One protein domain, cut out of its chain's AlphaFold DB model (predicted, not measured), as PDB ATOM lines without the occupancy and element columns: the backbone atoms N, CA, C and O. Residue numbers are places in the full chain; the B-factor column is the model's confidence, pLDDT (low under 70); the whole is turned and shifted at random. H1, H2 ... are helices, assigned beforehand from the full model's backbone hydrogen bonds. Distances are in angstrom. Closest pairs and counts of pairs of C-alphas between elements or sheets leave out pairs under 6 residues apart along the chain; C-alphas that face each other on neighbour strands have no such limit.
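What this domain is: This is residues 367 to 426 of the 773 residues of an uncharacterized protein of Proteobacteria bacterium SG_bin7 (UniProt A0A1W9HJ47). H3 and H4 fold back on each other as a helical hairpin, and the longest helix, H1, packs across this pair at a steep tilt, the centres of the three helices making a triangle. The very short helix H2 packs on H1 and H3, and the long loop of residues 392 to 406 reaches away from H1, H3 and H4, with Arg 397 at the far end of the domain. The printed part has 60 residues with four named helices, H1, H2, H3 and H4 in chain order, and no named strand; the class is all helix. It is compact, with a radius of gyration of the C-alphas of 10.2 A, and its C-alphas span 28 by 25 by 19 A.

How they stand to each other: H1, residues 367 to 379, touches H4, residues 416 to 424, at a steep tilt of 46 degrees, the same way; their closest C-alphas, of Tyr 375 and Ala 423, are 5.5 A apart. With residues 367 to 371 alone, H1 touches H3, residues 407 to 412, at a steep tilt of 46 degrees, opposite ways; the closest C-alphas are those of Leu 367 and Val 408, 5.7 A apart. H3 and H4 touch as a helical hairpin at a shallow tilt of 2 degrees, opposite ways, with the C-alphas of Met 407 and Ala 419 closest at 4.5 A. H2, residues 388 to 391, touches H3, where the closest C-alphas, of Ile 390 and Met 407, are 4.9 A apart. H2 also touches H1, with the C-alphas of Ala 371 and Ile 390 closest at 6.0 A. H2 and H4 are close but not clearly touching: their closest C-alphas, of Ile 389 and Ala 423, are 8.0 A apart. In H1, H3 and H4 every pair of O i and N i+4 is within hydrogen-bond range; H2 is too short for such a pair, and its 1 pair of O i and N i+3 is not within range.

Where its parts are: H1, residues 367 to 379, begins at C-alpha 367 (114.951, -24.862, 2.861) and is 17.8 A long from first to last C-alpha. H4, residues 416 to 424, is 12.5 A long and ends at C-alpha 424 (119.755, -27.120, 20.410). H3, residues 407 to 412, is 8.8 A long, and H2, residues 388 to 391, is 5.2 A long and begins at C-alpha 388 (127.783, -25.282, 7.602).

The domain as a whole: The two C-alphas farthest apart are those of Arg 397 and Ser 414, at 30.0 A. The printed part has no cut. The link from H2 to H3, with 15 residues, is long; that from H1 to H2, with 8, is short, and that from H3 to H4, with 3, is tight. The mean pLDDT of the printed part is 95.0, and no printed residue is under 70.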
ATOM      1  N   LEU A 367     114.591 -24.043   1.699       94.75
ATOM      2  CA  LEU A 367     114.951 -24.862   2.861       94.75
ATOM      3  C   LEU A 367     116.092 -24.256   3.683       94.75
ATOM      4  O   LEU A 367     116.096 -24.405   4.903       94.75
ATOM      5  N   HIS A 368     117.031 -23.533   3.062       96.56
ATOM      6  CA  HIS A 368     118.078 -22.819   3.802       96.56
ATOM      7  C   HIS A 368     117.478 -21.698   4.649       96.56
ATOM      8  O   HIS A 368     117.839 -21.530   5.815       96.56
ATOM      9  N   THR A 369     116.523 -20.956   4.086       94.44
ATOM     10  CA  THR A 369     115.808 -19.898   4.806       94.44
ATOM     11  C   THR A 369     114.991 -20.477   5.960       94.44
ATOM     12  O   THR A 369     115.066 -19.962   7.076       94.44
ATOM     13  N   GLN A 370     114.268 -21.580   5.735       93.25
ATOM     14  CA  GLN A 370     113.510 -22.276   6.784       93.25
ATOM     15  C   GLN A 370     114.423 -22.790   7.907       93.25
ATOM     16  O   GLN A 370     114.159 -22.540   9.084       93.25
ATOM     17  N   ALA A 371     115.533 -23.446   7.559       96.50
ATOM     18  CA  ALA A 371     116.517 -23.928   8.523       96.50
ATOM     19  C   ALA A 371     117.138 -22.780   9.336       96.50
ATOM     20  O   ALA A 371     117.216 -22.873  10.560       96.50
ATOM     21  N   ALA A 372     117.507 -21.667   8.698       95.44
ATOM     22  CA  ALA A 372     118.051 -20.498   9.391       95.44
ATOM     23  C   ALA A 372     117.028 -19.823  10.324       95.44
ATOM     24  O   ALA A 372     117.391 -19.349  11.406       95.44
ATOM     25  N   GLN A 373     115.745 -19.798   9.950       93.94
ATOM     26  CA  GLN A 373     114.666 -19.318  10.818       93.94
ATOM     27  C   GLN A 373     114.471 -20.230  12.034       93.94
ATOM     28  O   GLN A 373     114.374 -19.728  13.156       93.94
ATOM     29  N   LEU A 374     114.445 -21.552  11.829       95.94
ATOM     30  CA  LEU A 374     114.360 -22.538  12.908       95.94
ATOM     31  C   LEU A 374     115.561 -22.421  13.857       95.94
ATOM     32  O   LEU A 374     115.370 -22.350  15.071       95.94
ATOM     33  N   TYR A 375     116.776 -22.307  13.308       96.62
ATOM     34  CA  TYR A 375     118.000 -22.066  14.072       96.62
ATOM     35  C   TYR A 375     117.854 -20.809  14.926       96.62
ATOM     36  O   TYR A 375     117.954 -20.888  16.143       96.62
ATOM     37  N   THR A 376     117.520 -19.667  14.315       95.12
ATOM     38  CA  THR A 376     117.409 -18.377  15.020       95.12
ATOM     39  C   THR A 376     116.369 -18.420  16.144       95.12
ATOM     40  O   THR A 376     116.572 -17.825  17.202       95.12
ATOM     41  N   ARG A 377     115.245 -19.117  15.944       94.31
ATOM     42  CA  ARG A 377     114.197 -19.271  16.969       94.31
ATOM     43  C   ARG A 377     114.683 -20.060  18.178       94.31
ATOM     44  O   ARG A 377     114.357 -19.692  19.305       94.31
ATOM     45  N   LEU A 378     115.447 -21.124  17.941       96.88
ATOM     46  CA  LEU A 378     115.996 -21.970  18.996       96.88
ATOM     47  C   LEU A 378     117.182 -21.302  19.685       96.88
ATOM     48  O   LEU A 378     117.217 -21.245  20.907       96.88
ATOM     49  N   THR A 379     118.131 -20.756  18.933       95.62
ATOM     50  CA  THR A 379     119.414 -20.279  19.466       95.62
ATOM     51  C   THR A 379     119.432 -18.801  19.824       95.62
ATOM     52  O   THR A 379     120.419 -18.351  20.390       95.62
ATOM     53  N   GLY A 380     118.409 -18.031  19.439       93.19
ATOM     54  CA  GLY A 380     118.369 -16.578  19.622       93.19
ATOM     55  C   GLY A 380     119.360 -15.794  18.750       93.19
ATOM     56  O   GLY A 380     119.383 -14.566  18.825       93.19
ATOM     57  N   VAL A 381     120.155 -16.470  17.912       92.44
ATOM     58  CA  VAL A 381     121.258 -15.880  17.143       92.44
ATOM     59  C   VAL A 381     121.023 -16.069  15.650       92.44
ATOM     60  O   VAL A 381     120.653 -17.147  15.189       92.44
ATOM     61  N   LYS A 382     121.257 -15.003  14.880       93.38
ATOM     62  CA  LYS A 382     121.221 -15.043  13.415       93.38
ATOM     63  C   LYS A 382     122.605 -15.386  12.877       93.38
ATOM     64  O   LYS A 382     123.574 -14.717  13.221       93.38
ATOM     65  N   ILE A 383     122.664 -16.367  11.986       92.94
ATOM     66  CA  ILE A 383     123.872 -16.761  11.250       92.94
ATOM     67  C   ILE A 383     123.587 -16.756   9.741       92.94
ATOM     68  O   ILE A 383     122.414 -16.763   9.350       92.94
ATOM     69  N   PRO A 384     124.614 -16.728   8.867       95.12
ATOM     70  CA  PRO A 384     124.395 -16.822   7.428       95.12
ATOM     71  C   PRO A 384     123.622 -18.090   7.054       95.12
ATOM     72  O   PRO A 384     123.921 -19.172   7.553       95.12
ATOM     73  N   VAL A 385     122.687 -17.981   6.107       96.12
ATOM     74  CA  VAL A 385     121.919 -19.134   5.590       96.12
ATOM     75  C   VAL A 385     122.808 -20.204   4.945       96.12
ATOM     76  O   VAL A 385     122.407 -21.349   4.798       96.12
ATOM     77  N   THR A 386     124.032 -19.834   4.577       95.94
ATOM     78  CA  THR A 386     125.050 -20.708   3.987       95.94
ATOM     79  C   THR A 386     125.960 -21.372   5.025       95.94
ATOM     80  O   THR A 386     126.848 -22.127   4.637       95.94
ATOM     81  N   ALA A 387     125.815 -21.049   6.317       95.56
ATOM     82  CA  ALA A 387     126.667 -21.584   7.379       95.56
ATOM     83  C   ALA A 387     126.627 -23.124   7.394       95.56
ATOM     84  O   ALA A 387     125.550 -23.675   7.154       95.56
ATOM     85  N   PRO A 388     127.735 -23.823   7.719       95.75
ATOM     86  CA  PRO A 388     127.783 -25.282   7.602       95.75
ATOM     87  C   PRO A 388     126.682 -26.004   8.390       95.75
ATOM     88  O   PRO A 388     126.064 -26.922   7.863       95.75
ATOM     89  N   ILE A 389     126.339 -25.549   9.603       95.75
ATOM     90  CA  ILE A 389     125.234 -26.142  10.380       95.75
ATOM     91  C   ILE A 389     123.870 -26.020   9.682       95.75
ATOM     92  O   ILE A 389     123.026 -26.906   9.811       95.75
ATOM     93  N   ILE A 390     123.654 -24.952   8.908       97.25
ATOM     94  CA  ILE A 390     122.427 -24.748   8.134       97.25
ATOM     95  C   ILE A 390     122.474 -25.595   6.860       97.25
ATOM     96  O   ILE A 390     121.606 -26.444   6.661       97.25
ATOM     97  N   SER A 391     123.484 -25.374   6.016       96.12
ATOM     98  CA  SER A 391     123.562 -25.914   4.653       96.12
ATOM     99  C   SER A 391     124.008 -27.377   4.588       96.12
ATOM    100  O   SER A 391     123.633 -28.091   3.663       96.12
ATOM    101  N   GLY A 392     124.807 -27.833   5.555       94.94
ATOM    102  CA  GLY A 392     125.509 -29.119   5.513       94.94
ATOM    103  C   GLY A 392     126.742 -29.120   4.605       94.94
ATOM    104  O   GLY A 392     127.360 -30.163   4.418       94.94
ATOM    105  N   VAL A 393     127.105 -27.969   4.029       95.81
ATOM    106  CA  VAL A 393     128.290 -27.822   3.181       95.81
ATOM    107  C   VAL A 393     129.443 -27.307   4.029       95.81
ATOM    108  O   VAL A 393     129.399 -26.190   4.552       95.81
ATOM    109  N   ASN A 394     130.480 -28.130   4.145       93.56
ATOM    110  CA  ASN A 394     131.700 -27.794   4.863       93.56
ATOM    111  C   ASN A 394     132.439 -26.613   4.213       93.56
ATOM    112  O   ASN A 394     132.401 -26.422   2.997       93.56
ATOM    113  N   ASP A 395     133.112 -25.819   5.039       91.94
ATOM    114  CA  ASP A 395     133.895 -24.657   4.630       91.94
ATOM    115  C   ASP A 395     135.304 -24.756   5.221       91.94
ATOM    116  O   ASP A 395     135.506 -24.629   6.431       91.94
ATOM    117  N   ASP A 396     136.293 -24.975   4.356       91.56
ATOM    118  CA  ASP A 396     137.698 -25.149   4.743       91.56
ATOM    119  C   ASP A 396     138.306 -23.895   5.389       91.56
ATOM    120  O   ASP A 396     139.345 -23.973   6.043       91.56
ATOM    121  N   ARG A 397     137.657 -22.732   5.252       90.81
ATOM    122  CA  ARG A 397     138.069 -21.492   5.927       90.81
ATOM    123  C   ARG A 397     137.726 -21.508   7.420       90.81
ATOM    124  O   ARG A 397     138.291 -20.719   8.173       90.81
ATOM    125  N   ILE A 398     136.790 -22.366   7.835       89.25
ATOM    126  CA  ILE A 398     136.266 -22.474   9.205       89.25
ATOM    127  C   ILE A 398     135.965 -23.939   9.605       89.25
ATOM    128  O   ILE A 398     134.843 -24.269  10.006       89.25
ATOM    129  N   PRO A 399     136.960 -24.842   9.543       91.00
ATOM    130  CA  PRO A 399     136.745 -26.280   9.697       91.00
ATOM    131  C   PRO A 399     136.142 -26.688  11.048       91.00
ATOM    132  O   PRO A 399     135.500 -27.730  11.147       91.00
ATOM    133  N   GLN A 400     136.291 -25.863  12.086       88.50
ATOM    134  CA  GLN A 400     135.722 -26.086  13.415       88.50
ATOM    135  C   GLN A 400     134.186 -26.005  13.475       88.50
ATOM    136  O   GLN A 400     133.608 -26.455  14.459       88.50
ATOM    137  N   TYR A 401     133.529 -25.421  12.464       90.12
ATOM    138  CA  TYR A 401     132.061 -25.332  12.389       90.12
ATOM    139  C   TYR A 401     131.454 -26.322  11.393       90.12
ATOM    140  O   TYR A 401     130.239 -26.323  11.202       90.12
ATOM    141  N   ASN A 402     132.280 -27.151  10.755       92.31
ATOM    142  CA  ASN A 402     131.820 -28.178   9.835       92.31
ATOM    143  C   ASN A 402     130.977 -29.228  10.562       92.31
ATOM    144  O   ASN A 402     131.250 -29.599  11.705       92.31
ATOM    145  N   VAL A 403     129.956 -29.730   9.874       93.44
ATOM    146  CA  VAL A 403     129.029 -30.730  10.408       93.44
ATOM    147  C   VAL A 403     128.943 -31.904   9.448       93.44
ATOM    148  O   VAL A 403     129.030 -31.741   8.236       93.44
ATOM    149  N   ALA A 404     128.735 -33.107   9.981       94.00
ATOM    150  CA  ALA A 404     128.516 -34.285   9.141       94.00
ATOM    151  C   ALA A 404     127.201 -34.190   8.348       94.00
ATOM    152  O   ALA A 404     127.092 -34.734   7.252       94.00
ATOM    153  N   LYS A 405     126.199 -33.518   8.928       95.38
ATOM    154  CA  LYS A 405     124.889 -33.303   8.325       95.38
ATOM    155  C   LYS A 405     124.291 -31.989   8.817       95.38
ATOM    156  O   LYS A 405     124.224 -31.767  10.025       95.38
ATOM    157  N   GLY A 406     123.875 -31.134   7.888       96.25
ATOM    158  CA  GLY A 406     123.255 -29.840   8.175       96.25
ATOM    159  C   GLY A 406     121.737 -29.912   8.326       96.25
ATOM    160  O   GLY A 406     121.089 -30.901   7.975       96.25
ATOM    161  N   MET A 407     121.146 -28.824   8.817       97.94
ATOM    162  CA  MET A 407     119.701 -28.704   9.025       97.94
ATOM    163  C   MET A 407     118.899 -28.863   7.726       97.94
ATOM    164  O   MET A 407     117.862 -29.520   7.742       97.94
ATOM    165  N   VAL A 408     119.376 -28.326   6.597       97.75
ATOM    166  CA  VAL A 408     118.705 -28.463   5.290       97.75
ATOM    167  C   VAL A 408     118.537 -29.927   4.895       97.75
ATOM    168  O   VAL A 408     117.454 -30.313   4.465       97.75
ATOM    169  N   GLN A 409     119.562 -30.758   5.097       97.19
ATOM    170  CA  GLN A 409     119.498 -32.186   4.770       97.19
ATOM    171  C   GLN A 409     118.459 -32.913   5.634       97.19
ATOM    172  O   GLN A 409     117.697 -33.733   5.131       97.19
ATOM    173  N   PHE A 410     118.361 -32.577   6.925       97.62
ATOM    174  CA  PHE A 410     117.295 -33.106   7.780       97.62
ATOM    175  C   PHE A 410     115.897 -32.678   7.314       97.62
ATOM    176  O   PHE A 410     114.978 -33.492   7.326       97.62
ATOM    177  N   LEU A 411     115.721 -31.432   6.866       95.94
ATOM    178  CA  LEU A 411     114.433 -30.973   6.336       95.94
ATOM    179  C   LEU A 411     114.065 -31.677   5.021       95.94
ATOM    180  O   LEU A 411     112.916 -32.079   4.859       95.94
ATOM    181  N   GLN A 412     115.029 -31.895   4.121       95.94
ATOM    182  CA  GLN A 412     114.823 -32.649   2.874       95.94
ATOM    183  C   GLN A 412     114.348 -34.083   3.134       95.94
ATOM    184  O   GLN A 412     113.505 -34.605   2.409       95.94
ATOM    185  N   GLU A 413     114.849 -34.708   4.197       96.56
ATOM    186  CA  GLU A 413     114.469 -36.061   4.608       96.56
ATOM    187  C   GLU A 413     113.191 -36.110   5.463       96.56
ATOM    188  O   GLU A 413     112.873 -37.153   6.034       96.56
ATOM    189  N   SER A 414     112.448 -35.002   5.577       95.69
ATOM    190  CA  SER A 414     111.256 -34.900   6.433       95.69
ATOM    191  C   SER A 414     111.542 -35.220   7.913       95.69
ATOM    192  O   SER A 414     110.716 -35.803   8.617       95.69
ATOM    193  N   GLN A 415     112.716 -34.812   8.406       96.56
ATOM    194  CA  GLN A 415     113.194 -34.987   9.784       96.56
ATOM    195  C   GLN A 415     113.353 -33.635  10.521       96.56
ATOM    196  O   GLN A 415     114.448 -33.289  10.977       96.56
ATOM    197  N   PRO A 416     112.281 -32.831  10.678       95.69
ATOM    198  CA  PRO A 416     112.382 -31.492  11.262       95.69
ATOM    199  C   PRO A 416     112.820 -31.503  12.731       95.69
ATOM    200  O   PRO A 416     113.520 -30.592  13.170       95.69
ATOM    201  N   LEU A 417     112.467 -32.546  13.491       96.19
ATOM    202  CA  LEU A 417     112.898 -32.678  14.883       96.19
ATOM    203  C   LEU A 417     114.422 -32.822  14.982       96.19
ATOM    204  O   LEU A 417     115.032 -32.222  15.856       96.19
ATOM    205  N   GLN A 418     115.048 -33.571  14.080       97.62
ATOM    206  CA  GLN A 418     116.494 -33.759  14.037       97.62
ATOM    207  C   GLN A 418     117.205 -32.459  13.639       97.62
ATOM    208  O   GLN A 418     118.220 -32.122  14.244       97.62
ATOM    209  N   ALA A 419     116.636 -31.687  12.705       97.38
ATOM    210  CA  ALA A 419     117.124 -30.345  12.385       97.38
ATOM    211  C   ALA A 419     117.074 -29.417  13.613       97.38
ATOM    212  O   ALA A 419     118.045 -28.727  13.917       97.38
ATOM    213  N   ALA A 420     115.959 -29.425  14.349       97.75
ATOM    214  CA  ALA A 420     115.803 -28.640  15.570       97.75
ATOM    215  C   ALA A 420     116.766 -29.094  16.679       97.75
ATOM    216  O   ALA A 420     117.417 -28.259  17.302       97.75
ATOM    217  N   LEU A 421     116.909 -30.404  16.892       97.19
ATOM    218  CA  LEU A 421     117.838 -30.966  17.873       97.19
ATOM    219  C   LEU A 421     119.299 -30.660  17.535       97.19
ATOM    220  O   LEU A 421     120.100 -30.502  18.448       97.19
ATOM    221  N   LEU A 422     119.661 -30.547  16.253       97.25
ATOM    222  CA  LEU A 422     120.991 -30.078  15.864       97.25
ATOM    223  C   LEU A 422     121.222 -28.639  16.349       97.25
ATOM    224  O   LEU A 422     122.253 -28.357  16.953       97.25
ATOM    225  N   ALA A 423     120.240 -27.751  16.171       96.50
ATOM    226  CA  ALA A 423     120.330 -26.371  16.646       96.50
ATOM    227  C   ALA A 423     120.354 -26.257  18.183       96.50
ATOM    228  O   ALA A 423     121.022 -25.368  18.709       96.50
ATOM    229  N   THR A 424     119.688 -27.146  18.933       96.56
ATOM    230  CA  THR A 424     119.755 -27.120  20.410       96.56
ATOM    231  C   THR A 424     121.118 -27.541  20.961       96.56
ATOM    232  O   THR A 424     121.398 -27.265  22.124       96.56
ATOM    233  N   LYS A 425     121.991 -28.171  20.160       93.62
ATOM    234  CA  LYS A 425     123.368 -28.495  20.576       93.62
ATOM    235  C   LYS A 425     124.322 -27.308  20.538       93.62
ATOM    236  O   LYS A 425     125.401 -27.396  21.123       93.62
ATOM    237  N   GLU A 426     123.923 -26.216  19.899       93.50
ATOM    238  CA  GLU A 426     124.736 -25.015  19.786       93.50
ATOM    239  C   GLU A 426     124.884 -24.302  21.125       93.50
ATOM    240  O   GLU A 426     123.932 -24.154  21.893       93.50
TER     241      GLU A 426